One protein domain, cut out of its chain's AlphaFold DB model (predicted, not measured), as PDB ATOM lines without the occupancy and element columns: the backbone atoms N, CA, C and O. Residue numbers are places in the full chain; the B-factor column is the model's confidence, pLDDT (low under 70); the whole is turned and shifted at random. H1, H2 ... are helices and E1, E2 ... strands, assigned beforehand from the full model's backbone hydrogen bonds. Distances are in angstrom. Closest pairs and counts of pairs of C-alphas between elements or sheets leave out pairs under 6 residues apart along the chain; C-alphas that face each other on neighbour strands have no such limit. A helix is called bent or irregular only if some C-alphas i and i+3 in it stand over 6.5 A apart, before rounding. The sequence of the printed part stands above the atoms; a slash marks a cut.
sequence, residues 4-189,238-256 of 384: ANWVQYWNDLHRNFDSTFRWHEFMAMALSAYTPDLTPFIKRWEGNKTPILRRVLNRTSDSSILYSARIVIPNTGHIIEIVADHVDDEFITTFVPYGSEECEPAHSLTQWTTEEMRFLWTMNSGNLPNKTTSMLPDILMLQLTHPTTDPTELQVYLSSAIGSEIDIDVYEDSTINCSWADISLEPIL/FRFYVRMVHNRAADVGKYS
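What this domain is: This is residues 4 to 189 and 238 to 256 of the 384 residues of the protein "Hypothetical protein" of Dictyocha speculum (UniProt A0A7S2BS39). One long sheet of eight strands, twisted and curled like part of a barrel, makes the body, and H5 sits in the hollow of the curl, near E2 at one edge and E7 and E8 towards the other. H6 and H3 cover parts of the sheet, H1 lies beyond one end of the strands near H2, and H7 meets the sheet by its first residues near E6, E7 and E8. The 205 printed residues hold seven named helices and eight named strands, in the order H1 H2 E1 H3 E2 E3 E4 H4 H5 H6 E5 H7 E6 E7 E8, of mixed class. The mixed sheet runs E2 E3 E4 E1 E5 E8 E7 E6; the whole is compact, with a radius of gyration of the C-alphas of 17.0 A and spans of 46 by 40 by 35 A.

Where its parts are: H1, residues 4 to 13 and 14.2 A long, begins at C-alpha 4 (465.931, 455.992, 441.934). H2, residues 25 to 28, is only just irregular, C-alphas 25 and 28 being 6.8 A apart. E1 is residues 30 to 34, H3 39 to 47, E2 53 to 58, E3 65 to 72 with 23.3 A, and E4 79 to 84. H4 is residues 89 to 92, H5 104 to 107, H6 114 to 123 with 14.1 A, and E5 140 to 147 with 21.9 A. H7 is residues 153 to 162 with 14.1 A, E6 168 to 172, and E7 178 to 185 with 22.7 A. E8, residues 240 to 247, 21.5 A, ends at C-alpha 247 (446.283, 445.915, 430.642).

How they stand to each other: E2 E3 E4 form a meander, each strand the antiparallel neighbour and hairpin partner of the one before, with N 55 and O 68 at 2.8 A and N 69 and O 82 at 2.9 A. E4 and E1 are parallel, N 33 and O 81 at 2.9 A; E1 and E5 antiparallel, N 32 and O 143 at 2.8 A; E5 and E8 parallel, N 144 and O 241 at 2.8 A. E8 and E7 are antiparallel, N 242 and O 183 at 2.9 A, as are E7 and E6, a hairpin, N 171 and O 180 at 2.8 A. E1, H3, E2 and E5, H7, E6 are split strand-helix-strand units, two strands running the same way with others between them, each with a right-handed crossover. H6 is over E1, across the strands at 88 degrees on the local plane, and only just not over E5, with 2 C-alphas on it; at a height over the sheet of 9.6 A it makes two layers, a helix on one face of a sheet. H3, at a height over the sheet of 10.4 A, is over E3 and only just over E4, with 3 C-alphas on it. H2 and H5 stand at the sheet's level; the closest C-alphas of H5 and E7, Ala 106 and Trp 180, are 6.3 A apart. H7 only grazes the sheet with residues 153 to 155, and H4 with 91 to 92. H1 is not on the sheet and is close but not clearly touching H2, C-alphas of Trp 10 and Phe 26 at 7.4 A. In H1, H3, H6 and H7 every O i to N i+4 pair is within hydrogen-bond range; H2, H4 and H5 are too short for one, and their O i to N i+3 pairs within range number 0, 1 and 1.

The domain as a whole: The farthest C-alphas, Glu 90 and Gly 163, are 52.9 A apart. Residues 190 to 237 are not printed, with 10.8 A between C-alphas 189 and 238. The links H1 to H2, H4 to H5 and H6 to E5 are long. Residues 188 to 189 are under 70 in pLDDT.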
ATOM      1  N   ALA A   4     465.727 454.879 442.864       87.25
ATOM      2  CA  ALA A   4     465.931 455.992 441.934       87.25
ATOM      3  C   ALA A   4     465.926 455.555 440.457       87.25
ATOM      4  O   ALA A   4     465.466 456.302 439.602       87.25
ATOM      5  N   ASN A   5     466.377 454.332 440.155       92.19
ATOM      6  CA  ASN A   5     466.357 453.809 438.791       92.19
ATOM      7  C   ASN A   5     464.927 453.475 438.339       92.19
ATOM      8  O   ASN A   5     464.639 453.618 437.158       92.19
ATOM      9  N   TRP A   6     464.053 453.028 439.250       93.75
ATOM     10  CA  TRP A   6     462.635 452.804 438.950       93.75
ATOM     11  C   TRP A   6     461.902 454.119 438.712       93.75
ATOM     12  O   TRP A   6     461.239 454.257 437.693       93.75
ATOM     13  N   VAL A   7     462.112 455.111 439.582       93.75
ATOM     14  CA  VAL A   7     461.554 456.461 439.402       93.75
ATOM     15  C   VAL A   7     462.000 457.061 438.069       93.75
ATOM     16  O   VAL A   7     461.169 457.537 437.300       93.75
ATOM     17  N   GLN A   8     463.300 456.998 437.762       95.50
ATOM     18  CA  GLN A   8     463.818 457.468 436.480       95.50
ATOM     19  C   GLN A   8     463.188 456.710 435.310       95.50
ATOM     20  O   GLN A   8     462.743 457.337 434.356       95.50
ATOM     21  N   TYR A   9     463.104 455.383 435.398       96.94
ATOM     22  CA  TYR A   9     462.497 454.562 434.357       96.94
ATOM     23  C   TYR A   9     461.028 454.929 434.104       96.94
ATOM     24  O   TYR A   9     460.642 455.096 432.952       96.94
ATOM     25  N   TRP A  10     460.220 455.125 435.150       96.31
ATOM     26  CA  TRP A  10     458.835 455.570 434.989       96.31
ATOM     27  C   TRP A  10     458.751 456.962 434.372       96.31
ATOM     28  O   TRP A  10     457.989 457.162 433.434       96.31
ATOM     29  N   ASN A  11     459.569 457.916 434.819       95.38
ATOM     30  CA  ASN A  11     459.610 459.239 434.192       95.38
ATOM     31  C   ASN A  11     460.007 459.175 432.712       95.38
ATOM     32  O   ASN A  11     459.444 459.904 431.897       95.38
ATOM     33  N   ASP A  12     460.945 458.296 432.355       95.81
ATOM     34  CA  ASP A  12     461.363 458.087 430.971       95.81
ATOM     35  C   ASP A  12     460.228 457.498 430.124       95.81
ATOM     36  O   ASP A  12     460.068 457.898 428.971       95.81
ATOM     37  N   LEU A  13     459.418 456.594 430.688       95.94
ATOM     38  CA  LEU A  13     458.197 456.105 430.043       95.94
ATOM     39  C   LEU A  13     457.164 457.236 429.871       95.94
ATOM     40  O   LEU A  13     456.561 457.361 428.807       95.94
ATOM     41  N   HIS A  14     457.038 458.121 430.863       95.25
ATOM     42  CA  HIS A  14     456.089 459.240 430.889       95.25
ATOM     43  C   HIS A  14     456.532 460.506 430.128       95.25
ATOM     44  O   HIS A  14     455.791 461.489 430.082       95.25
ATOM     45  N   ARG A  15     457.727 460.532 429.522       89.88
ATOM     46  CA  ARG A  15     458.367 461.756 428.982       89.88
ATOM     47  C   ARG A  15     457.556 462.541 427.940       89.88
ATOM     48  O   ARG A  15     457.836 463.718 427.732       89.88
ATOM     49  N   ASN A  16     456.589 461.901 427.284       87.94
ATOM     50  CA  ASN A  16     455.765 462.488 426.222       87.94
ATOM     51  C   ASN A  16     454.281 462.452 426.609       87.94
ATOM     52  O   ASN A  16     453.468 461.915 425.863       87.94
ATOM     53  N   PHE A  17     453.933 462.944 427.801       89.25
ATOM     54  CA  PHE A  17     452.557 462.950 428.313       89.25
ATOM     55  C   PHE A  17     451.678 463.978 427.573       89.25
ATOM     56  O   PHE A  17     451.318 465.026 428.101       89.25
ATOM     57  N   ASP A  18     451.398 463.685 426.304       87.31
ATOM     58  CA  ASP A  18     450.605 464.469 425.360       87.31
ATOM     59  C   ASP A  18     449.753 463.546 424.458       87.31
ATOM     60  O   ASP A  18     449.566 462.362 424.738       87.31
ATOM     61  N   SER A  19     449.179 464.072 423.375       82.00
ATOM     62  CA  SER A  19     448.317 463.297 422.471       82.00
ATOM     63  C   SER A  19     449.038 462.206 421.665       82.00
ATOM     64  O   SER A  19     448.370 461.365 421.072       82.00
ATOM     65  N   THR A  20     450.371 462.200 421.631       87.25
ATOM     66  CA  THR A  20     451.201 461.171 420.976       87.25
ATOM     67  C   THR A  20     451.696 460.099 421.944       87.25
ATOM     68  O   THR A  20     452.404 459.173 421.535       87.25
ATOM     69  N   PHE A  21     451.343 460.229 423.224       94.44
ATOM     70  CA  PHE A  21     451.704 459.288 424.268       94.44
ATOM     71  C   PHE A  21     451.254 457.867 423.923       94.44
ATOM     72  O   PHE A  21     450.118 457.656 423.504       94.44
ATOM     73  N   ARG A  22     452.138 456.888 424.145       93.81
ATOM     74  CA  ARG A  22     451.803 455.465 424.047       93.81
ATOM     75  C   ARG A  22     451.612 454.901 425.443       93.81
ATOM     76  O   ARG A  22     452.490 455.046 426.291       93.81
ATOM     77  N   TRP A  23     450.471 454.262 425.662       95.94
ATOM     78  CA  TRP A  23     450.144 453.661 426.945       95.94
ATOM     79  C   TRP A  23     451.098 452.517 427.279       95.94
ATOM     80  O   TRP A  23     451.404 451.693 426.422       95.94
ATOM     81  N   HIS A  24     451.532 452.442 428.532       96.62
ATOM     82  CA  HIS A  24     452.405 451.383 429.034       96.62
ATOM     83  C   HIS A  24     451.876 450.824 430.354       96.62
ATOM     84  O   HIS A  24     451.062 451.462 431.022       96.62
ATOM     85  N   GLU A  25     452.356 449.651 430.767       95.88
ATOM     86  CA  GLU A  25     451.767 448.901 431.891       95.88
ATOM     87  C   GLU A  25     451.714 449.696 433.216       95.88
ATOM     88  O   GLU A  25     450.758 449.574 433.976       95.88
ATOM     89  N   PHE A  26     452.684 450.581 433.478       97.12
ATOM     90  CA  PHE A  26     452.712 451.422 434.691       97.12
ATOM     91  C   PHE A  26     451.718 452.596 434.716       97.12
ATOM     92  O   PHE A  26     451.631 453.290 435.725       97.12
ATOM     93  N   MET A  27     450.939 452.816 433.655       97.19
ATOM     94  CA  MET A  27     449.937 453.892 433.606       97.19
ATOM     95  C   MET A  27     448.793 453.722 434.607       97.19
ATOM     96  O   MET A  27     448.105 454.691 434.931       97.19
ATOM     97  N   ALA A  28     448.592 452.498 435.094       96.12
ATOM     98  CA  ALA A  28     447.647 452.218 436.159       96.12
ATOM     99  C   ALA A  28     448.204 452.536 437.554       96.12
ATOM    100  O   ALA A  28     447.512 452.263 438.513       96.12
ATOM    101  N   MET A  29     449.415 453.087 437.715       96.06
ATOM    102  CA  MET A  29     449.916 453.565 439.013       96.06
ATOM    103  C   MET A  29     449.447 455.008 439.247       96.06
ATOM    104  O   MET A  29     450.228 455.963 439.149       96.06
ATOM    105  N   ALA A  30     448.144 455.169 439.483       97.31
ATOM    106  CA  ALA A  30     447.504 456.480 439.519       97.31
ATOM    107  C   ALA A  30     446.534 456.652 440.690       97.31
ATOM    108  O   ALA A  30     445.792 455.735 441.042       97.31
ATOM    109  N   LEU A  31     446.500 457.870 441.231       97.44
ATOM    110  CA  LEU A  31     445.438 458.347 442.113       97.44
ATOM    111  C   LEU A  31     444.457 459.190 441.294       97.44
ATOM    112  O   LEU A  31     444.857 460.203 440.717       97.44
ATOM    113  N   SER A  32     443.186 458.798 441.287       97.75
ATOM    114  CA  SER A  32     442.116 459.495 440.572       97.75
ATOM    115  C   SER A  32     441.231 460.270 441.546       97.75
ATOM    116  O   SER A  32     440.734 459.732 442.544       97.75
ATOM    117  N   ALA A  33     441.013 461.546 441.240       97.69
ATOM    118  CA  ALA A  33     440.184 462.450 442.024       97.69
ATOM    119  C   ALA A  33     439.210 463.238 441.139       97.69
ATOM    120  O   ALA A  33     439.477 463.475 439.965       97.69
ATOM    121  N   TYR A  34     438.095 463.677 441.714       97.69
ATOM    122  CA  TYR A  34     437.080 464.491 441.056       97.69
ATOM    123  C   TYR A  34     437.114 465.952 441.513       97.69
ATOM    124  O   TYR A  34     437.314 466.251 442.690       97.69
ATOM    125  N   THR A  35     436.848 466.858 440.578       97.75
ATOM    126  CA  THR A  35     436.510 468.269 440.808       97.75
ATOM    127  C   THR A  35     435.357 468.656 439.876       97.75
ATOM    128  O   THR A  35     435.296 468.133 438.766       97.75
ATOM    129  N   PRO A  36     434.465 469.595 440.235       97.44
ATOM    130  CA  PRO A  36     433.419 470.028 439.313       97.44
ATOM    131  C   PRO A  36     433.910 470.883 438.136       97.44
ATOM    132  O   PRO A  36     433.126 471.121 437.224       97.44
ATOM    133  N   ASP A  37     435.151 471.385 438.162       97.38
ATOM    134  CA  ASP A  37     435.761 472.174 437.078       97.38
ATOM    135  C   ASP A  37     437.273 471.906 436.982       97.38
ATOM    136  O   ASP A  37     438.016 472.080 437.954       97.38
ATOM    137  N   LEU A  38     437.731 471.479 435.801       98.06
ATOM    138  CA  LEU A  38     439.133 471.148 435.518       98.06
ATOM    139  C   LEU A  38     439.953 472.344 435.013       98.06
ATOM    140  O   LEU A  38     441.187 472.317 435.037       98.06
ATOM    141  N   THR A  39     439.283 473.408 434.573       97.50
ATOM    142  CA  THR A  39     439.892 474.579 433.931       97.50
ATOM    143  C   THR A  39     441.049 475.180 434.735       97.50
ATOM    144  O   THR A  39     442.115 475.419 434.153       97.50
ATOM    145  N   PRO A  40     440.924 475.416 436.060       96.75
ATOM    146  CA  PRO A  40     441.994 476.065 436.815       96.75
ATOM    147  C   PRO A  40     443.267 475.213 436.883       96.75
ATOM    148  O   PRO A  40     444.372 475.763 436.878       96.75
ATOM    149  N   PHE A  41     443.124 473.883 436.900       97.44
ATOM    150  CA  PHE A  41     444.253 472.954 436.880       97.44
ATOM    151  C   PHE A  41     444.973 472.994 435.536       97.44
ATOM    152  O   PHE A  41     446.191 473.161 435.511       97.44
ATOM    153  N   ILE A  42     444.230 472.948 434.425       97.69
ATOM    154  CA  ILE A  42     444.807 473.029 433.073       97.69
ATOM    155  C   ILE A  42     445.586 474.332 432.899       97.69
ATOM    156  O   ILE A  42     446.766 474.293 432.552       97.69
ATOM    157  N   LYS A  43     444.970 475.476 433.232       96.81
ATOM    158  CA  LYS A  43     445.620 476.796 433.152       96.81
ATOM    159  C   LYS A  43     446.900 476.850 433.990       96.81
ATOM    160  O   LYS A  43     447.902 477.420 433.555       96.81
ATOM    161  N   ARG A  44     446.894 476.253 435.189       96.44
ATOM    162  CA  ARG A  44     448.084 476.181 436.052       96.44
ATOM    163  C   ARG A  44     449.184 475.325 435.428       96.44
ATOM    164  O   ARG A  44     450.327 475.772 435.367       96.44
ATOM    165  N   TRP A  45     448.855 474.112 435.004       96.69
ATOM    166  CA  TRP A  45     449.828 473.161 434.476       96.69
ATOM    167  C   TRP A  45     450.428 473.637 433.154       96.69
ATOM    168  O   TRP A  45     451.648 473.625 433.019       96.69
ATOM    169  N   GLU A  46     449.622 474.173 432.234       96.25
ATOM    170  CA  GLU A  46     450.133 474.786 431.001       96.25
ATOM    171  C   GLU A  46     451.016 476.005 431.294       96.25
ATOM    172  O   GLU A  46     452.116 476.117 430.747       96.25
ATOM    173  N   GLY A  47     450.591 476.884 432.212       96.94
ATOM    174  CA  GLY A  47     451.386 478.039 432.641       96.94
ATOM    175  C   GLY A  47     452.747 477.650 433.230       96.94
ATOM    176  O   GLY A  47     453.737 478.354 433.027       96.94
ATOM    177  N   ASN A  48     452.813 476.491 433.889       96.31
ATOM    178  CA  ASN A  48     454.036 475.912 434.445       96.31
ATOM    179  C   ASN A  48     454.780 474.982 433.472       96.31
ATOM    180  O   ASN A  48     455.812 474.423 433.845       96.31
ATOM    181  N   LYS A  49     454.293 474.821 432.233       95.56
ATOM    182  CA  LYS A  49     454.834 473.890 431.226       95.56
ATOM    183  C   LYS A  49     454.893 472.434 431.708       95.56
ATOM    184  O   LYS A  49     455.777 471.680 431.306       95.56
ATOM    185  N   THR A  50     453.972 472.042 432.580       95.56
ATOM    186  CA  THR A  50     453.788 470.651 432.996       95.56
ATOM    187  C   THR A  50     453.114 469.886 431.850       95.56
ATOM    188  O   THR A  50     452.067 470.339 431.390       95.56
ATOM    189  N   PRO A  51     453.677 468.761 431.363       96.00
ATOM    190  CA  PRO A  51     453.000 467.888 430.402       96.00
ATOM    191  C   PRO A  51     451.693 467.331 430.977       96.00
ATOM    192  O   PRO A  51     451.645 466.973 432.155       96.00
ATOM    193  N   ILE A  52     450.638 467.275 430.159       97.00
ATOM    194  CA  ILE A  52     449.294 466.865 430.583       97.00
ATOM    195  C   ILE A  52     448.736 465.877 429.562       97.00
ATOM    196  O   ILE A  52     448.498 466.242 428.407       97.00
ATOM    197  N   LEU A  53     448.422 464.667 430.014       97.44
ATOM    198  CA  LEU A  53     447.656 463.723 429.214       97.44
ATOM    199  C   LEU A  53     446.164 464.012 429.381       97.44
ATOM    200  O   LEU A  53     445.647 463.955 430.495       97.44
ATOM    201  N   ARG A  54     445.474 464.336 428.284       97.38
ATOM    202  CA  ARG A  54     444.049 464.700 428.285       97.38
ATOM    203  C   ARG A  54     443.215 463.621 427.627       97.38
ATOM    204  O   ARG A  54     443.497 463.242 426.487       97.38
ATOM    205  N   ARG A  55     442.182 463.153 428.324       96.62
ATOM    206  CA  ARG A  55     441.238 462.164 427.807       96.62
ATOM    207  C   ARG A  55     439.792 462.553 428.058       96.62
ATOM    208  O   ARG A  55     439.469 463.076 429.118       96.62
ATOM    209  N   VAL A  56     438.924 462.283 427.092       96.19
ATOM    210  CA  VAL A  56     437.474 462.366 427.288       96.19
ATOM    211  C   VAL A  56     436.920 460.976 427.587       96.19
ATOM    212  O   VAL A  56     437.258 460.007 426.908       96.19
ATOM    213  N   LEU A  57     436.089 460.892 428.621       92.75
ATOM    214  CA  LEU A  57     435.379 459.694 429.053       92.75
ATOM    215  C   LEU A  57     433.910 459.846 428.662       92.75
ATOM    216  O   LEU A  57     433.218 460.730 429.174       92.75
ATOM    217  N   ASN A  58     433.439 458.978 427.770       88.25
ATOM    218  CA  ASN A  58     432.033 458.936 427.380       88.25
ATOM    219  C   ASN A  58     431.321 457.907 428.248       88.25
ATOM    220  O   ASN A  58     431.394 456.702 428.003       88.25
ATOM    221  N   ARG A  59     430.633 458.376 429.284       82.88
ATOM    222  CA  ARG A  59     430.087 457.477 430.291       82.88
ATOM    223  C   ARG A  59     428.763 456.896 429.848       82.88
ATOM    224  O   ARG A  59     427.772 457.600 429.679       82.88
ATOM    225  N   THR A  60     428.727 455.580 429.708       75.75
ATOM    226  CA  THR A  60     427.506 454.855 429.344       75.75
ATOM    227  C   THR A  60     426.489 454.814 430.484       75.75
ATOM    228  O   THR A  60     425.291 454.788 430.216       75.75
ATOM    229  N   SER A  61     426.946 454.851 431.741       78.31
ATOM    230  CA  SER A  61     426.103 454.726 432.938       78.31
ATOM    231  C   SER A  61     425.097 455.866 433.106       78.31
ATOM    232  O   SER A  61     423.969 455.623 433.521       78.31
ATOM    233  N   ASP A  62     425.486 457.099 432.777       84.31
ATOM    234  CA  ASP A  62     424.659 458.303 432.949       84.31
ATOM    235  C   ASP A  62     424.641 459.211 431.705       84.31
ATOM    236  O   ASP A  62     424.095 460.312 431.746       84.31
ATOM    237  N   SER A  63     425.208 458.752 430.580       86.00
ATOM    238  CA  SER A  63     425.361 459.534 429.341       86.00
ATOM    239  C   SER A  63     426.102 460.867 429.533       86.00
ATOM    240  O   SER A  63     425.962 461.770 428.705       86.00
ATOM    241  N   SER A  64     426.875 461.009 430.615       90.62
ATOM    242  CA  SER A  64     427.673 462.202 430.882       90.62
ATOM    243  C   SER A  64     429.043 462.127 430.204       90.62
ATOM    244  O   SER A  64     429.560 461.056 429.875       90.62
ATOM    245  N   ILE A  65     429.630 463.300 429.983       94.44
ATOM    246  CA  ILE A  65     431.003 463.438 429.509       94.44
ATOM    247  C   ILE A  65     431.844 463.874 430.701       94.44
ATOM    248  O   ILE A  65     431.534 464.887 431.330       94.44
ATOM    249  N   LEU A  66     432.916 463.134 430.984       96.75
ATOM    250  CA  LEU A  66     433.961 463.588 431.896       96.75
ATOM    251  C   LEU A  66     435.241 463.896 431.128       96.75
ATOM    252  O   LEU A  66     435.617 463.208 430.179       96.75
ATOM    253  N   TYR A  67     435.939 464.918 431.591       97.94
ATOM    254  CA  TYR A  67     437.260 465.309 431.140       97.94
ATOM    255  C   TYR A  67     438.275 464.819 432.166       97.94
ATOM    256  O   TYR A  67     438.188 465.179 433.335       97.94
ATOM    257  N   SER A  68     439.224 463.996 431.735       97.62
ATOM    258  CA  SER A  68     440.342 463.500 432.538       97.62
ATOM    259  C   SER A  68     441.624 464.212 432.123       97.62
ATOM    260  O   SER A  68     441.984 464.226 430.941       97.62
ATOM    261  N   ALA A  69     442.326 464.801 433.088       97.88
ATOM    262  CA  ALA A  69     443.678 465.298 432.897       97.88
ATOM    263  C   ALA A  69     444.632 464.621 433.880       97.88
ATOM    264  O   ALA A  69     444.385 464.588 435.087       97.88
ATOM    265  N   ARG A  70     445.740 464.100 433.350       97.94
ATOM    266  CA  ARG A  70     446.753 463.378 434.117       97.94
ATOM    267  C   ARG A  70     448.093 464.084 434.057       97.94
ATOM    268  O   ARG A  70     448.514 464.540 432.993       97.94
ATOM    269  N   ILE A  71     448.773 464.117 435.195       97.50
ATOM    270  CA  ILE A  71     450.150 464.589 435.321       97.50
ATOM    271  C   ILE A  71     450.998 463.541 436.033       97.50
ATOM    272  O   ILE A  71     450.487 462.743 436.819       97.50
ATOM    273  N   VAL A  72     452.301 463.569 435.777       96.88
ATOM    274  CA  VAL A  72     453.272 462.705 436.455       96.88
ATOM    275  C   VAL A  72     453.972 463.495 437.544       96.88
ATOM    276  O   VAL A  72     454.375 464.639 437.331       96.88
ATOM    277  N   ILE A  73     454.142 462.873 438.705       95.62
ATOM    278  CA  ILE A  73     454.920 463.413 439.814       95.62
ATOM    279  C   ILE A  73     456.397 463.067 439.588       95.62
ATOM    280  O   ILE A  73     456.780 461.907 439.753       95.62
ATOM    281  N   PRO A  74     457.266 464.043 439.253       91.81
ATOM    282  CA  PRO A  74     458.612 463.743 438.753       91.81
ATOM    283  C   PRO A  74     459.500 462.974 439.736       91.81
ATOM    284  O   PRO A  74     460.404 462.256 439.331       91.81
ATOM    285  N   ASN A  75     459.266 463.102 441.039       90.44
ATOM    286  CA  ASN A  75     460.115 462.458 442.044       90.44
ATOM    287  C   ASN A  75     459.677 461.033 442.393       90.44
ATOM    288  O   ASN A  75     460.396 460.339 443.110       90.44
ATOM    289  N   THR A  76     458.512 460.597 441.915       91.06
ATOM    290  CA  THR A  76     457.958 459.283 442.262       91.06
ATOM    291  C   THR A  76     457.500 458.488 441.048       91.06
ATOM    292  O   THR A  76     457.255 457.298 441.194       91.06
ATOM    293  N   GLY A  77     457.350 459.120 439.879       93.81
ATOM    294  CA  GLY A  77     456.747 458.517 438.694       93.81
ATOM    295  C   GLY A  77     455.244 458.246 438.825       93.81
ATOM    296  O   GLY A  77     454.647 457.801 437.855       93.81
ATOM    297  N   HIS A  78     454.625 458.523 439.979       94.81
ATOM    298  CA  HIS A  78     453.193 458.303 440.181       94.81
ATOM    299  C   HIS A  78     452.368 459.292 439.366       94.81
ATOM    300  O   HIS A  78     452.778 460.437 439.148       94.81
ATOM    301  N   ILE A  79     451.176 458.861 438.975       97.50
ATOM    302  CA  ILE A  79     450.243 459.678 438.212       97.50
ATOM    303  C   ILE A  79     449.175 460.243 439.149       97.50
ATOM    304  O   ILE A  79     448.614 459.533 439.982       97.50
ATOM    305  N   ILE A  80     448.870 461.531 438.989       98.00
ATOM    306  CA  ILE A  80     447.643 462.123 439.524       98.00
ATOM    307  C   ILE A  80     446.704 462.350 438.349       98.00
ATOM    308  O   ILE A  80     447.054 463.050 437.396       98.00
ATOM    309  N   GLU A  81     445.518 461.763 438.430       98.12
ATOM    310  CA  GLU A  81     444.407 461.995 437.521       98.12
ATOM    311  C   GLU A  81     443.362 462.872 438.210       98.12
ATOM    312  O   GLU A  81     442.893 462.564 439.306       98.12
ATOM    313  N   ILE A  82     442.970 463.954 437.543       98.25
ATOM    314  CA  ILE A  82     441.819 464.758 437.940       98.25
ATOM    315  C   ILE A  82     440.758 464.632 436.853       98.25
ATOM    316  O   ILE A  82     441.013 464.953 435.689       98.25
ATOM    317  N   VAL A  83     439.570 464.177 437.246       98.00
ATOM    318  CA  VAL A  83     438.380 464.135 436.401       98.00
ATOM    319  C   VAL A  83     437.424 465.274 436.750       98.00
ATOM    320  O   VAL A  83     437.302 465.658 437.914       98.00
ATOM    321  N   ALA A  84     436.728 465.805 435.752       97.94
ATOM    322  CA  ALA A  84     435.676 466.794 435.949       97.94
ATOM    323  C   ALA A  84     434.585 466.679 434.897       97.94
ATOM    324  O   ALA A  84     434.832 466.247 433.774       97.94
ATOM    325  N   ASP A  85     433.390 467.144 435.233       97.00
ATOM    326  CA  ASP A  85     432.266 467.270 434.305       97.00
ATOM    327  C   ASP A  85     432.185 468.651 433.634       97.00
ATOM    328  O   ASP A  85     431.290 468.910 432.831       97.00
ATOM    329  N   HIS A  86     433.147 469.534 433.915       97.62
ATOM    330  CA  HIS A  86     433.285 470.822 433.247       97.62
ATOM    331  C   HIS A  86     434.745 471.160 432.930       97.62
ATOM    332  O   HIS A  86     435.662 470.895 433.713       97.62
ATOM    333  N   VAL A  87     434.930 471.794 431.775       98.00
ATOM    334  CA  VAL A  87     436.142 472.496 431.360       98.00
ATOM    335  C   VAL A  87     435.730 473.637 430.418       98.00
ATOM    336  O   VAL A  87     434.765 473.477 429.670       98.00
ATOM    337  N   ASP A  88     436.436 474.771 430.446       98.19
ATOM    338  CA  ASP A  88     436.189 475.901 429.540       98.19
ATOM    339  C   ASP A  88     436.249 475.456 428.064       98.19
ATOM    340  O   ASP A  88     437.112 474.663 427.667       98.19
ATOM    341  N   ASP A  89     435.385 476.049 427.230       98.06
ATOM    342  CA  ASP A  89     435.240 475.742 425.796       98.06
ATOM    343  C   ASP A  89     436.569 475.764 425.022       98.06
ATOM    344  O   ASP A  89     436.767 474.984 424.086       98.06
ATOM    345  N   GLU A  90     437.502 476.635 425.425       98.06
ATOM    346  CA  GLU A  90     438.822 476.761 424.797       98.06
ATOM    347  C   GLU A  90     439.662 475.475 424.890       98.06
ATOM    348  O   GLU A  90     440.481 475.216 424.006       98.06
ATOM    349  N   PHE A  91     439.430 474.632 425.905       98.00
ATOM    350  CA  PHE A  91     440.176 473.388 426.100       98.00
ATOM    351  C   PHE A  91     439.448 472.144 425.605       98.00
ATOM    352  O   PHE A  91     440.120 471.133 425.405       98.00
ATOM    353  N   ILE A  92     438.128 472.176 425.378       97.62
ATOM    354  CA  ILE A  92     437.333 470.978 425.033       97.62
ATOM    355  C   ILE A  92     437.955 470.211 423.857       97.62
ATOM    356  O   ILE A  92     438.143 468.999 423.926       97.62
ATOM    357  N   THR A  93     438.360 470.921 422.801       96.69
ATOM    358  CA  THR A  93     438.942 470.312 421.586       96.69
ATOM    359  C   THR A  93     440.330 469.689 421.783       96.69
ATOM    360  O   THR A  93     440.830 469.014 420.886       96.69
ATOM    361  N   THR A  94     440.958 469.896 422.944       96.75
ATOM    362  CA  THR A  94     442.270 469.321 423.289       96.75
ATOM    363  C   THR A  94     442.169 467.953 423.964       96.75
ATOM    364  O   THR A  94     443.186 467.279 424.130       96.75
ATOM    365  N   PHE A  95     440.963 467.530 424.350       97.12
ATOM    366  CA  PHE A  95     440.713 466.203 424.900       97.12
ATOM    367  C   PHE A  95     440.419 465.221 423.770       97.12
ATOM    368  O   PHE A  95     439.608 465.492 422.885       97.12
ATOM    369  N   VAL A  96     441.073 464.063 423.815       95.62
ATOM    370  CA  VAL A  96     440.870 462.979 422.848       95.62
ATOM    371  C   VAL A  96     440.274 461.759 423.548       95.62
ATOM    372  O   VAL A  96     440.496 461.591 424.746       95.62
ATOM    373  N   PRO A  97     439.494 460.909 422.863       95.19
ATOM    374  CA  PRO A  97     439.029 459.657 423.450       95.19
ATOM    375  C   PRO A  97     440.199 458.757 423.854       95.19
ATOM    376  O   PRO A  97     441.311 458.911 423.343       95.19
ATOM    377  N   TYR A  98     439.930 457.805 424.741       93.75
ATOM    378  CA  TYR A  98     440.895 456.759 425.051       93.75
ATOM    379  C   TYR A  98     441.187 455.884 423.826       93.75
ATOM    380  O   TYR A  98     440.299 455.581 423.023       93.75
ATOM    381  N   GLY A  99     442.450 455.486 423.696       92.81
ATOM    382  CA  GLY A  99     442.901 454.517 422.700       92.81
ATOM    383  C   GLY A  99     442.489 453.085 423.056       92.81
ATOM    384  O   GLY A  99     442.171 452.769 424.203       92.81
ATOM    385  N   SER A 100     442.535 452.189 422.069       92.06
ATOM    386  CA  SER A 100     442.242 450.758 422.263       92.06
ATOM    387  C   SER A 100     443.201 450.059 423.236       92.06
ATOM    388  O   SER A 100     442.847 449.064 423.855       92.06
ATOM    389  N   GLU A 101     444.415 450.584 423.365       94.12
ATOM    390  CA  GLU A 101     445.501 450.093 424.207       94.12
ATOM    391  C   GLU A 101     445.473 450.654 425.633       94.12
ATOM    392  O   GLU A 101     446.291 450.274 426.467       94.12
ATOM    393  N   GLU A 102     444.557 451.574 425.932       95.06
ATOM    394  CA  GLU A 102     444.581 452.348 427.178       95.06
ATOM    395  C   GLU A 102     443.689 451.768 428.276       95.06
ATOM    396  O   GLU A 102     443.691 452.266 429.397       95.06
ATOM    397  N   CYS A 103     442.930 450.716 427.963       95.12
ATOM    398  CA  CYS A 103     441.918 450.147 428.845       95.12
ATOM    399  C   CYS A 103     440.976 451.206 429.455       95.12
ATOM    400  O   CYS A 103     440.867 451.364 430.672       95.12
ATOM    401  N   GLU A 104     440.255 451.931 428.595       94.06
ATOM    402  CA  GLU A 104     439.265 452.928 429.027       94.06
ATOM    403  C   GLU A 104     438.324 452.425 430.142       94.06
ATOM    404  O   GLU A 104     438.163 453.148 431.131       94.06
ATOM    405  N   PRO A 105     437.737 451.206 430.077       92.94
ATOM    406  CA  PRO A 105     436.782 450.776 431.097       92.94
ATOM    407  C   PRO A 105     437.371 450.783 432.517       92.94
ATOM    408  O   PRO A 105     436.717 451.266 433.442       92.94
ATOM    409  N   ALA A 106     438.638 450.387 432.685       93.69
ATOM    410  CA  ALA A 106     439.328 450.416 433.977       93.69
ATOM    411  C   ALA A 106     439.678 451.835 434.467       93.69
ATOM    412  O   ALA A 106     440.068 452.005 435.622       93.69
ATOM    413  N   HIS A 107     439.503 452.870 433.647       92.00
ATOM    414  CA  HIS A 107     439.744 454.274 434.006       92.00
ATOM    415  C   HIS A 107     438.474 455.137 434.015       92.00
ATOM    416  O   HIS A 107     438.521 456.316 434.349       92.00
ATOM    417  N   SER A 108     437.322 454.550 433.691       89.19
ATOM    418  CA  SER A 108     436.064 455.274 433.474       89.19
ATOM    419  C   SER A 108     435.266 455.633 434.738       89.19
ATOM    420  O   SER A 108     434.207 456.251 434.628       89.19
ATOM    421  N   LEU A 109     435.767 455.271 435.931       90.69
ATOM    422  CA  LEU A 109     435.121 455.509 437.238       90.69
ATOM    423  C   LEU A 109     433.629 455.110 437.252       90.69
ATOM    424  O   LEU A 109     432.773 455.828 437.767       90.69
ATOM    425  N   THR A 110     433.303 453.956 436.662       88.56
ATOM    426  CA  THR A 110     431.930 453.445 436.484       88.56
ATOM    427  C   THR A 110     431.121 453.302 437.769       88.56
ATOM    428  O   THR A 110     429.899 453.245 437.701       88.56
ATOM    429  N   GLN A 111     431.787 453.274 438.920       90.25
ATOM    430  CA  GLN A 111     431.195 453.144 440.249       90.25
ATOM    431  C   GLN A 111     430.459 454.412 440.702       90.25
ATOM    432  O   GLN A 111     429.653 454.338 441.621       90.25
ATOM    433  N   TRP A 112     430.731 455.561 440.074       91.25
ATOM    434  CA  TRP A 112     430.234 456.861 440.522       91.25
ATOM    435  C   TRP A 112     429.544 457.606 439.405       91.25
ATOM    436  O   TRP A 112     430.230 458.016 438.485       91.25
ATOM    437  N   THR A 113     428.250 457.890 439.443       93.38
ATOM    438  CA  THR A 113     427.657 458.867 438.507       93.38
ATOM    439  C   THR A 113     428.239 460.267 438.725       93.38
ATOM    440  O   THR A 113     428.768 460.597 439.789       93.38
ATOM    441  N   THR A 114     428.161 461.117 437.704       94.12
ATOM    442  CA  THR A 114     428.624 462.508 437.813       94.12
ATOM    443  C   THR A 114     427.858 463.279 438.892       94.12
ATOM    444  O   THR A 114     428.444 464.065 439.639       94.12
ATOM    445  N   GLU A 115     426.559 463.006 439.025       94.38
ATOM    446  CA  GLU A 115     425.717 463.579 440.077       94.38
ATOM    447  C   GLU A 115     426.177 463.143 441.476       94.38
ATOM    448  O   GLU A 115     426.309 463.992 442.358       94.38
ATOM    449  N   GLU A 116     426.500 461.860 441.672       93.75
ATOM    450  CA  GLU A 116     427.018 461.347 442.948       93.75
ATOM    451  C   GLU A 116     428.364 461.973 443.317       93.75
ATOM    452  O   GLU A 116     428.529 462.427 444.449       93.75
ATOM    453  N   MET A 117     429.310 462.075 442.375       94.94
ATOM    454  CA  MET A 117     430.606 462.719 442.640       94.94
ATOM    455  C   MET A 117     430.435 464.186 443.040       94.94
ATOM    456  O   MET A 117     431.028 464.641 444.022       94.94
ATOM    457  N   ARG A 118     429.579 464.925 442.326       95.50
ATOM    458  CA  ARG A 118     429.265 466.328 442.625       95.50
ATOM    459  C   ARG A 118     428.575 466.482 443.979       95.50
ATOM    460  O   ARG A 118     428.905 467.400 444.739       95.50
ATOM    461  N   PHE A 119     427.640 465.588 444.295       94.25
ATOM    462  CA  PHE A 119     426.967 465.543 445.589       94.25
ATOM    463  C   PHE A 119     427.971 465.300 446.719       94.25
ATOM    464  O   PHE A 119     428.024 466.088 447.662       94.25
ATOM    465  N   LEU A 120     428.820 464.278 446.597       92.69
ATOM    466  CA  LEU A 120     429.845 463.941 447.583       92.69
ATOM    467  C   LEU A 120     430.855 465.072 447.776       92.69
ATOM    468  O   LEU A 120     431.178 465.416 448.913       92.69
ATOM    469  N   TRP A 121     431.311 465.692 446.690       94.44
ATOM    470  CA  TRP A 121     432.217 466.839 446.746       94.44
ATOM    471  C   TRP A 121     431.587 468.008 447.517       94.44
ATOM    472  O   TRP A 121     432.214 468.594 448.400       94.44
ATOM    473  N   THR A 122     430.305 468.289 447.261       93.25
ATOM    474  CA  THR A 122     429.556 469.352 447.949       93.25
ATOM    475  C   THR A 122     429.333 469.021 449.426       93.25
ATOM    476  O   THR A 122     429.526 469.872 450.292       93.25
ATOM    477  N   MET A 123     428.965 467.774 449.735       90.81
ATOM    478  CA  MET A 123     428.747 467.295 451.106       90.81
ATOM    479  C   MET A 123     430.021 467.351 451.957       90.81
ATOM    480  O   MET A 123     429.937 467.569 453.163       90.81
ATOM    481  N   ASN A 124     431.193 467.223 451.331       88.56
ATOM    482  CA  ASN A 124     432.497 467.398 451.972       88.56
ATOM    483  C   ASN A 124     432.992 468.858 451.944       88.56
ATOM    484  O   ASN A 124     434.171 469.117 452.167       88.56
ATOM    485  N   SER A 125     432.089 469.821 451.723       91.31
ATOM    486  CA  SER A 125     432.379 471.263 451.739       91.31
ATOM    487  C   SER A 125     433.438 471.707 450.726       91.31
ATOM    488  O   SER A 125     434.190 472.645 450.999       91.31
ATOM    489  N   GLY A 126     433.503 471.052 449.563       92.12
ATOM    490  CA  GLY A 126     434.384 471.473 448.478       92.12
ATOM    491  C   GLY A 126     434.085 472.903 448.009       92.12
ATOM    492  O   GLY A 126     432.937 473.357 448.020       92.12
ATOM    493  N   ASN A 127     435.125 473.630 447.588       91.94
ATOM    494  CA  ASN A 127     435.030 475.029 447.171       91.94
ATOM    495  C   ASN A 127     435.547 475.274 445.749       91.94
ATOM    496  O   ASN A 127     436.598 474.776 445.340       91.94
ATOM    497  N   LEU A 128     434.833 476.147 445.030       85.06
ATOM    498  CA  LEU A 128     435.240 476.727 443.749       85.06
ATOM    499  C   LEU A 128     435.282 478.259 443.854       85.06
ATOM    500  O   LEU A 128     434.236 478.868 444.086       85.06
ATOM    501  N   PRO A 129     436.419 478.926 443.595       81.31
ATOM    502  CA  PRO A 129     437.805 478.485 443.780       81.31
ATOM    503  C   PRO A 129     438.220 478.537 445.263       81.31
ATOM    504  O   PRO A 129     437.760 479.406 446.010       81.31
ATOM    505  N   ASN A 130     439.136 477.668 445.697       72.94
ATOM    506  CA  ASN A 130     439.599 477.682 447.081       72.94
ATOM    507  C   ASN A 130     440.796 478.639 447.267       72.94
ATOM    508  O   ASN A 130     441.853 478.514 446.646       72.94
ATOM    509  N   LYS A 131     440.635 479.643 448.141       75.00
ATOM    510  CA  LYS A 131     441.691 480.626 448.442       75.00
ATOM    511  C   LYS A 131     442.915 479.992 449.109       75.00
ATOM    512  O   LYS A 131     444.007 480.538 448.972       75.00
ATOM    513  N   THR A 132     442.758 478.875 449.821       73.38
ATOM    514  CA  THR A 132     443.871 478.208 450.517       73.38
ATOM    515  C   THR A 132     444.742 477.374 449.574       73.38
ATOM    516  O   THR A 132     445.922 477.183 449.852       73.38
ATOM    517  N   THR A 133     444.220 476.958 448.419       71.56
ATOM    518  CA  THR A 133     444.911 476.113 447.424       71.56
ATOM    519  C   THR A 133     445.449 476.925 446.238       71.56
ATOM    520  O   THR A 133     445.546 476.439 445.111       71.56
ATOM    521  N   SER A 134     445.805 478.197 446.453       80.19
ATOM    522  CA  SER A 134     446.243 479.102 445.372       80.19
ATOM    523  C   SER A 134     445.209 479.248 444.242       80.19
ATOM    524  O   SER A 134     445.575 479.360 443.066       80.19
ATOM    525  N   MET A 135     443.923 479.283 444.610       86.44
ATOM    526  CA  MET A 135     442.769 479.384 443.709       86.44
ATOM    527  C   MET A 135     442.453 478.119 442.899       86.44
ATOM    528  O   MET A 135     441.707 478.209 441.924       86.44
ATOM    529  N   LEU A 136     442.997 476.958 443.267       92.06
ATOM    530  CA  LEU A 136     442.567 475.692 442.674       92.06
ATOM    531  C   LEU A 136     441.256 475.213 443.329       92.06
ATOM    532  O   LEU A 136     441.002 475.505 444.498       92.06
ATOM    533  N   PRO A 137     440.389 474.504 442.600       93.88
ATOM    534  CA  PRO A 137     439.290 473.761 443.202       93.88
ATOM    535  C   PRO A 137     439.772 472.759 444.255       93.88
ATOM    536  O   PRO A 137     440.877 472.222 444.146       93.88
ATOM    537  N   ASP A 138     438.921 472.469 445.236       95.38
ATOM    538  CA  ASP A 138     439.100 471.273 446.064       95.38
ATOM    539  C   ASP A 138     438.901 470.008 445.217       95.38
ATOM    540  O   ASP A 138     438.119 470.010 444.264       95.38
ATOM    541  N   ILE A 139     439.587 468.923 445.573       95.88
ATOM    542  CA  ILE A 139     439.473 467.625 444.897       95.88
ATOM    543  C   ILE A 139     438.913 466.568 445.853       95.88
ATOM    544  O   ILE A 139     439.249 466.546 447.034       95.88
ATOM    545  N   LEU A 140     438.075 465.678 445.332       95.31
ATOM    546  CA  LEU A 140     437.538 464.512 446.026       95.31
ATOM    547  C   LEU A 140     438.282 463.271 445.533       95.31
ATOM    548  O   LEU A 140     438.141 462.906 444.372       95.31
ATOM    549  N   MET A 141     439.076 462.621 446.382       95.25
ATOM    550  CA  MET A 141     439.739 461.365 446.006       95.25
ATOM    551  C   MET A 141     438.703 460.252 445.850       95.25
ATOM    552  O   MET A 141     437.839 460.115 446.707       95.25
ATOM    553  N   LEU A 142     438.788 459.462 444.780       94.88
ATOM    554  CA  LEU A 142     437.781 458.436 444.471       94.88
ATOM    555  C   LEU A 142     438.370 457.036 444.357       94.88
ATOM    556  O   LEU A 142     437.730 456.060 444.750       94.88
ATOM    557  N   GLN A 143     439.565 456.937 443.777       96.06
ATOM    558  CA  GLN A 143     440.134 455.655 443.398       96.06
ATOM    559  C   GLN A 143     441.660 455.706 443.416       96.06
ATOM    560  O   GLN A 143     442.266 456.639 442.890       96.06
ATOM    561  N   LEU A 144     442.275 454.667 443.969       96.62
ATOM    562  CA  LEU A 144     443.655 454.293 443.693       96.62
ATOM    563  C   LEU A 144     443.630 453.189 442.640       96.62
ATOM    564  O   LEU A 144     442.949 452.184 442.808       96.62
ATOM    565  N   THR A 145     444.385 453.360 441.567       97.75
ATOM    566  CA  THR A 145     444.672 452.285 440.617       97.75
ATOM    567  C   THR A 145     446.083 451.775 440.860       97.75
ATOM    568  O   THR A 145     446.973 452.556 441.212       97.75
ATOM    569  N   HIS A 146     446.288 450.474 440.664       97.81
ATOM    570  CA  HIS A 146     447.607 449.859 440.705       97.81
ATOM    571  C   HIS A 146     447.754 448.812 439.591       97.81
ATOM    572  O   HIS A 146     446.823 448.032 439.360       97.81
ATOM    573  N   PRO A 147     448.891 448.765 438.873       97.94
ATOM    574  CA  PRO A 147     449.098 447.774 437.828       97.94
ATOM    575  C   PRO A 147     449.352 446.378 438.410       97.94
ATOM    576  O   PRO A 147     449.966 446.228 439.464       97.94
ATOM    577  N   THR A 148     448.920 445.341 437.699       98.00
ATOM    578  CA  THR A 148     449.125 443.937 438.083       98.00
ATOM    579  C   THR A 148     449.181 443.022 436.860       98.00
ATOM    580  O   THR A 148     448.740 443.392 435.771       98.00
ATOM    581  N   THR A 149     449.692 441.807 437.047       97.38
ATOM    582  CA  THR A 149     449.530 440.692 436.101       97.38
ATOM    583  C   THR A 149     448.281 439.846 436.369       97.38
ATOM    584  O   THR A 149     447.835 439.107 435.491       97.38
ATOM    585  N   ASP A 150     447.688 439.967 437.555       97.69
ATOM    586  CA  ASP A 150     446.444 439.304 437.948       97.69
ATOM    587  C   ASP A 150     445.603 440.253 438.828       97.69
ATOM    588  O   ASP A 150     446.018 440.600 439.942       97.69
ATOM    589  N   PRO A 151     444.430 440.711 438.350       97.69
ATOM    590  CA  PRO A 151     443.538 441.583 439.115       97.69
ATOM    591  C   PRO A 151     443.098 441.032 440.476       97.69
ATOM    592  O   PRO A 151     442.795 441.812 441.373       97.69
ATOM    593  N   THR A 152     443.082 439.713 440.659       97.69
ATOM    594  CA  THR A 152     442.544 439.066 441.866       97.69
ATOM    595  C   THR A 152     443.576 438.881 442.979       97.69
ATOM    596  O   THR A 152     443.204 438.667 444.133       97.69
ATOM    597  N   GLU A 153     444.871 439.026 442.684       97.25
ATOM    598  CA  GLU A 153     445.945 438.727 443.643       97.25
ATOM    599  C   GLU A 153     445.860 439.543 444.937       97.25
ATOM    600  O   GLU A 153     446.135 439.012 446.013       97.25
ATOM    601  N   LEU A 154     445.473 440.824 444.858       96.75
ATOM    602  CA  LEU A 154     445.352 441.655 446.058       96.75
ATOM    603  C   LEU A 154     444.225 441.157 446.966       96.75
ATOM    604  O   LEU A 154     444.404 441.121 448.178       96.75
ATOM    605  N   GLN A 155     443.100 440.722 446.401       95.56
ATOM    606  CA  GLN A 155     442.005 440.158 447.186       95.56
ATOM    607  C   GLN A 155     442.417 438.851 447.852       95.56
ATOM    608  O   GLN A 155     442.264 438.726 449.061       95.56
ATOM    609  N   VAL A 156     443.008 437.918 447.102       97.12
ATOM    610  CA  VAL A 156     443.498 436.649 447.665       97.12
ATOM    611  C   VAL A 156     444.486 436.907 448.803       97.12
ATOM    612  O   VAL A 156     444.384 436.278 449.860       97.12
ATOM    613  N   TYR A 157     445.410 437.855 448.614       97.88
ATOM    614  CA  TYR A 157     446.359 438.265 449.646       97.88
ATOM    615  C   TYR A 157     445.647 438.815 450.885       97.88
ATOM    616  O   TYR A 157     445.869 438.315 451.985       97.88
ATOM    617  N   LEU A 158     444.775 439.811 450.716       96.38
ATOM    618  CA  LEU A 158     444.098 440.461 451.832       96.38
ATOM    619  C   LEU A 158     443.161 439.500 452.568       96.38
ATOM    620  O   LEU A 158     443.177 439.480 453.793       96.38
ATOM    621  N   SER A 159     442.410 438.662 451.852       95.44
ATOM    622  CA  SER A 159     441.540 437.658 452.461       95.44
ATOM    623  C   SER A 159     442.310 436.622 453.260       95.44
ATOM    624  O   SER A 159     441.888 436.223 454.341       95.44
ATOM    625  N   SER A 160     443.474 436.214 452.755       96.94
ATOM    626  CA  SER A 160     444.346 435.288 453.474       96.94
ATOM    627  C   SER A 160     444.968 435.956 454.701       96.94
ATOM    628  O   SER A 160     444.984 435.357 455.768       96.94
ATOM    629  N   ALA A 161     445.431 437.206 454.584       96.88
ATOM    630  CA  ALA A 161     446.014 437.953 455.698       96.88
ATOM    631  C   ALA A 161     444.974 438.263 456.786       96.88
ATOM    632  O   ALA A 161     445.291 438.224 457.974       96.88
ATOM    633  N   ILE A 162     443.729 438.543 456.390       95.81
ATOM    634  CA  ILE A 162     442.641 438.887 457.306       95.81
ATOM    635  C   ILE A 162     441.885 437.654 457.828       95.81
ATOM    636  O   ILE A 162     441.191 437.719 458.836       95.81
ATOM    637  N   GLY A 163     442.026 436.503 457.172       93.50
ATOM    638  CA  GLY A 163     441.291 435.290 457.530       93.50
ATOM    639  C   GLY A 163     439.791 435.363 457.213       93.50
ATOM    640  O   GLY A 163     439.017 434.556 457.730       93.50
ATOM    641  N   SER A 164     439.365 436.309 456.371       90.31
ATOM    642  CA  SER A 164     437.983 436.462 455.911       90.31
ATOM    643  C   SER A 164     437.929 436.806 454.423       90.31
ATOM    644  O   SER A 164     438.862 437.367 453.857       90.31
ATOM    645  N   GLU A 165     436.837 436.435 453.758       90.88
ATOM    646  CA  GLU A 165     436.650 436.765 452.345       90.88
ATOM    647  C   GLU A 165     436.434 438.275 452.177       90.88
ATOM    648  O   GLU A 165     435.643 438.884 452.897       90.88
ATOM    649  N   ILE A 166     437.159 438.871 451.230       89.00
ATOM    650  CA  ILE A 166     436.954 440.249 450.794       89.00
ATOM    651  C   ILE A 166     436.220 440.182 449.471       89.00
ATOM    652  O   ILE A 166     436.709 439.579 448.510       89.00
ATOM    653  N   ASP A 167     435.062 440.826 449.440       90.06
ATOM    654  CA  ASP A 167     434.278 440.963 448.227       90.06
ATOM    655  C   ASP A 167     435.019 441.855 447.230       90.06
ATOM    656  O   ASP A 167     435.466 442.961 447.555       90.06
ATOM    657  N   ILE A 168     435.128 441.365 445.998       93.94
ATOM    658  CA  ILE A 168     435.612 442.135 444.859       93.94
ATOM    659  C   ILE A 168     434.678 441.991 443.679       93.94
ATOM    660  O   ILE A 168     434.097 440.931 443.442       93.94
ATOM    661  N   ASP A 169     434.628 443.047 442.882       93.62
ATOM    662  CA  ASP A 169     434.025 442.995 441.564       93.62
ATOM    663  C   ASP A 169     435.134 442.803 440.527       93.62
ATOM    664  O   ASP A 169     436.022 443.648 440.391       93.62
ATOM    665  N   VAL A 170     435.103 441.677 439.810       95.62
ATOM    666  CA  VAL A 170     436.056 441.365 438.735       95.62
ATOM    667  C   VAL A 170     435.416 441.654 437.390       95.62
ATOM    668  O   VAL A 170     434.296 441.226 437.103       95.62
ATOM    669  N   TYR A 171     436.168 442.335 436.538       95.69
ATOM    670  CA  TYR A 171     435.730 442.755 435.224       95.69
ATOM    671  C   TYR A 171     436.751 442.361 434.164       95.69
ATOM    672  O   TYR A 171     437.963 442.336 434.392       95.69
ATOM    673  N   GLU A 172     436.242 442.110 432.967       94.69
ATOM    674  CA  GLU A 172     437.043 441.871 431.778       94.69
ATOM    675  C   GLU A 172     436.390 442.592 430.601       94.69
ATOM    676  O   GLU A 172     435.163 442.595 430.447       94.69
ATOM    677  N   ASP A 173     437.207 443.262 429.799       90.44
ATOM    678  CA  ASP A 173     436.740 443.933 428.602       90.44
ATOM    679  C   ASP A 173     436.423 442.916 427.493       90.44
ATOM    680  O   ASP A 173     436.881 441.773 427.485       90.44
ATOM    681  N   SER A 174     435.647 443.337 426.494       86.38
ATOM    682  CA  SER A 174     435.245 442.441 425.399       86.38
ATOM    683  C   SER A 174     436.410 441.911 424.552       86.38
ATOM    684  O   SER A 174     436.229 440.946 423.808       86.38
ATOM    685  N   THR A 175     437.586 442.546 424.626       81.12
ATOM    686  CA  THR A 175     438.760 442.168 423.838       81.12
ATOM    687  C   THR A 175     439.725 441.257 424.585       81.12
ATOM    688  O   THR A 175     440.729 440.890 423.980       81.12
ATOM    689  N   ILE A 176     439.441 440.914 425.853       83.44
ATOM    690  CA  ILE A 176     440.313 440.201 426.811       83.44
ATOM    691  C   ILE A 176     441.694 440.845 427.015       83.44
ATOM    692  O   ILE A 176     442.568 440.288 427.686       83.44
ATOM    693  N   ASN A 177     441.927 442.025 426.439       92.88
ATOM    694  CA  ASN A 177     443.186 442.740 426.582       92.88
ATOM    695  C   ASN A 177     443.212 443.576 427.853       92.88
ATOM    696  O   ASN A 177     444.282 444.031 428.252       92.88
ATOM    697  N   CYS A 178     442.068 443.756 428.507       96.06
ATOM    698  CA  CYS A 178     442.025 444.372 429.807       96.06
ATOM    699  C   CYS A 178     441.116 443.635 430.778       96.06
ATOM    700  O   CYS A 178     439.958 443.345 430.497       96.06
ATOM    701  N   SER A 179     441.649 443.416 431.970       97.44
ATOM    702  CA  SER A 179     440.899 442.931 433.120       97.44
ATOM    703  C   SER A 179     441.257 443.771 434.335       97.44
ATOM    704  O   SER A 179     442.412 444.178 434.486       97.44
ATOM    705  N   TRP A 180     440.287 444.025 435.201       97.75
ATOM    706  CA  TRP A 180     440.514 444.745 436.448       97.75
ATOM    707  C   TRP A 180     439.618 444.204 437.555       97.75
ATOM    708  O   TRP A 180     438.617 443.542 437.288       97.75
ATOM    709  N   ALA A 181     439.997 444.471 438.797       97.56
ATOM    710  CA  ALA A 181     439.206 444.125 439.964       97.56
ATOM    711  C   ALA A 181     439.140 445.316 440.909       97.56
ATOM    712  O   ALA A 181     440.147 446.006 441.100       97.56
ATOM    713  N   ASP A 182     437.967 445.527 441.492       96.31
ATOM    714  CA  ASP A 182     437.706 446.605 442.435       96.31
ATOM    715  C   ASP A 182     437.519 446.062 443.841       96.31
ATOM    716  O   ASP A 182     436.671 445.205 444.081       96.31
ATOM    717  N   ILE A 183     438.277 446.629 444.778       94.56
ATOM    718  CA  ILE A 183     438.048 446.488 446.212       94.56
ATOM    719  C   ILE A 183     437.416 447.791 446.695       94.56
ATOM    720  O   ILE A 183     438.012 448.866 446.577       94.56
ATOM    721  N   SER A 184     436.204 447.694 447.236       92.25
ATOM    722  CA  SER A 184     435.484 448.828 447.817       92.25
ATOM    723  C   SER A 184     435.843 448.972 449.292       92.25
ATOM    724  O   SER A 184     435.559 448.087 450.096       92.25
ATOM    725  N   LEU A 185     436.457 450.094 449.656       85.75
ATOM    726  CA  LEU A 185     436.853 450.404 451.025       85.75
ATOM    727  C   LEU A 185     435.976 451.520 451.596       85.75
ATOM    728  O   LEU A 185     435.636 452.484 450.905       85.75
ATOM    729  N   GLU A 186     435.621 451.408 452.875       82.75
ATOM    730  CA  GLU A 186     435.042 452.529 453.618       82.75
ATOM    731  C   GLU A 186     436.177 453.437 454.093       82.75
ATOM    732  O   GLU A 186     437.033 452.995 454.861       82.75
ATOM    733  N   PRO A 187     436.232 454.697 453.641       73.56
ATOM    734  CA  PRO A 187     437.292 455.591 454.058       73.56
ATOM    735  C   PRO A 187     437.092 455.984 455.516       73.56
ATOM    736  O   PRO A 187     436.021 456.443 455.923       73.56
ATOM    737  N   ILE A 188     438.162 455.873 456.294       65.56
ATOM    738  CA  ILE A 188     438.173 456.357 457.669       65.56
ATOM    739  C   ILE A 188     438.539 457.828 457.649       65.56
ATOM    740  O   ILE A 188     439.690 458.223 457.462       65.56
ATOM    741  N   LEU A 189     437.522 458.660 457.846       56.44
ATOM    742  CA  LEU A 189     437.706 460.082 458.065       56.44
ATOM    743  C   LEU A 189     438.112 460.301 459.521       56.44
ATOM    744  O   LEU A 189     437.268 460.477 460.402       56.44
ATOM    745  N   PHE A 238     429.650 457.008 450.619       84.38
ATOM    746  CA  PHE A 238     430.999 457.242 450.109       84.38
ATOM    747  C   PHE A 238     431.873 455.994 450.270       84.38
ATOM    748  O   PHE A 238     431.929 455.386 451.338       84.38
ATOM    749  N   ARG A 239     432.566 455.636 449.194       88.94
ATOM    750  CA  ARG A 239     433.481 454.506 449.082       88.94
ATOM    751  C   ARG A 239     434.771 455.023 448.467       88.94
ATOM    752  O   ARG A 239     434.765 455.995 447.717       88.94
ATOM    753  N   PHE A 240     435.875 454.383 448.791       91.19
ATOM    754  CA  PHE A 240     437.133 454.574 448.092       91.19
ATOM    755  C   PHE A 240     437.493 453.257 447.421       91.19
ATOM    756  O   PHE A 240     437.433 452.209 448.061       91.19
ATOM    757  N   TYR A 241     437.848 453.296 446.143       94.69
ATOM    758  CA  TYR A 241     438.156 452.077 445.403       94.69
ATOM    759  C   TYR A 241     439.660 451.870 445.286       94.69
ATOM    760  O   TYR A 241     440.387 452.775 444.878       94.69
ATOM    761  N   VAL A 242     440.124 450.662 445.595       96.25
ATOM    762  CA  VAL A 242     441.443 450.187 445.168       96.25
ATOM    763  C   VAL A 242     441.223 449.264 443.981       96.25
ATOM    764  O   VAL A 242     440.601 448.212 444.113       96.25
ATOM    765  N   ARG A 243     441.710 449.682 442.814       97.81
ATOM    766  CA  ARG A 243     441.541 448.976 441.548       97.81
ATOM    767  C   ARG A 243     442.859 448.376 441.087       97.81
ATOM    768  O   ARG A 243     443.815 449.102 440.819       97.81
ATOM    769  N   MET A 244     442.875 447.066 440.896       98.12
ATOM    770  CA  MET A 244     444.005 446.354 440.303       98.12
ATOM    771  C   MET A 244     443.768 446.208 438.799       98.12
ATOM    772  O   MET A 244     442.756 445.636 438.405       98.12
ATOM    773  N   VAL A 245     444.665 446.722 437.953       98.19
ATOM    774  CA  VAL A 245     444.493 446.725 436.486       98.19
ATOM    775  C   VAL A 245     445.562 445.882 435.804       98.19
ATOM    776  O   VAL A 245     446.755 446.150 435.940       98.19
ATOM    777  N   HIS A 246     445.127 444.922 434.993       98.00
ATOM    778  CA  HIS A 246     445.978 444.204 434.054       98.00
ATOM    779  C   HIS A 246     445.607 444.609 432.625       98.00
ATOM    780  O   HIS A 246     444.593 444.164 432.084       98.00
ATOM    781  N   ASN A 247     446.439 445.460 432.021       97.50
ATOM    782  CA  ASN A 247     446.283 445.915 430.642       97.50
ATOM    783  C   ASN A 247     447.323 445.234 429.737       97.50
ATOM    784  O   ASN A 247     448.463 445.680 429.641       97.50
ATOM    785  N   ARG A 248     446.904 444.165 429.056       97.00
ATOM    786  CA  ARG A 248     447.720 443.351 428.139       97.00
ATOM    787  C   ARG A 248     447.987 444.032 426.795       97.00
ATOM    788  O   ARG A 248     448.859 443.580 426.061       97.00
ATOM    789  N   ALA A 249     447.227 445.074 426.451       96.25
ATOM    790  CA  ALA A 249     447.455 445.856 425.236       96.25
ATOM    791  C   ALA A 249     448.479 446.985 425.432       96.25
ATOM    792  O   ALA A 249     448.932 447.565 424.444       96.25
ATOM    793  N   ALA A 250     448.838 447.298 426.679       96.50
ATOM    794  CA  ALA A 250     449.813 448.330 426.981       96.50
ATOM    795  C   ALA A 250     451.226 447.927 426.532       96.50
ATOM    796  O   ALA A 250     451.601 446.754 426.546       96.50
ATOM    797  N   ASP A 251     452.043 448.918 426.176       96.62
ATOM    798  CA  ASP A 251     453.451 448.681 425.884       96.62
ATOM    799  C   ASP A 251     454.196 448.193 427.133       96.62
ATOM    800  O   ASP A 251     454.104 448.771 428.223       96.62
ATOM    801  N   VAL A 252     455.032 447.177 426.931       96.44
ATOM    802  CA  VAL A 252     456.028 446.739 427.907       96.44
ATOM    803  C   VAL A 252     457.355 447.394 427.549       96.44
ATOM    804  O   VAL A 252     457.883 447.204 426.451       96.44
ATOM    805  N   GLY A 253     457.891 448.202 428.463       95.12
ATOM    806  CA  GLY A 253     459.192 448.834 428.272       95.12
ATOM    807  C   GLY A 253     460.356 447.871 428.541       95.12
ATOM    808  O   GLY A 253     460.300 446.676 428.268       95.12
ATOM    809  N   LYS A 254     461.453 448.396 429.095       97.12
ATOM    810  CA  LYS A 254     462.622 447.585 429.479       97.12
ATOM    811  C   LYS A 254     462.327 446.617 430.632       97.12
ATOM    812  O   LYS A 254     462.932 445.552 430.690       97.12
ATOM    813  N   TYR A 255     461.473 447.041 431.556       97.56
ATOM    814  CA  TYR A 255     461.031 446.279 432.718       97.56
ATOM    815  C   TYR A 255     459.506 446.237 432.729       97.56
ATOM    816  O   TYR A 255     458.876 447.266 432.456       97.56
ATOM    817  N   SER A 256     458.940 445.077 433.048       97.38
ATOM    818  CA  SER A 256     457.494 444.875 433.178       97.38
ATOM    819  C   SER A 256     456.993 445.175 434.594       97.38
ATOM    820  O   SER A 256     457.777 445.370 435.532       97.38
TER     821      SER A 256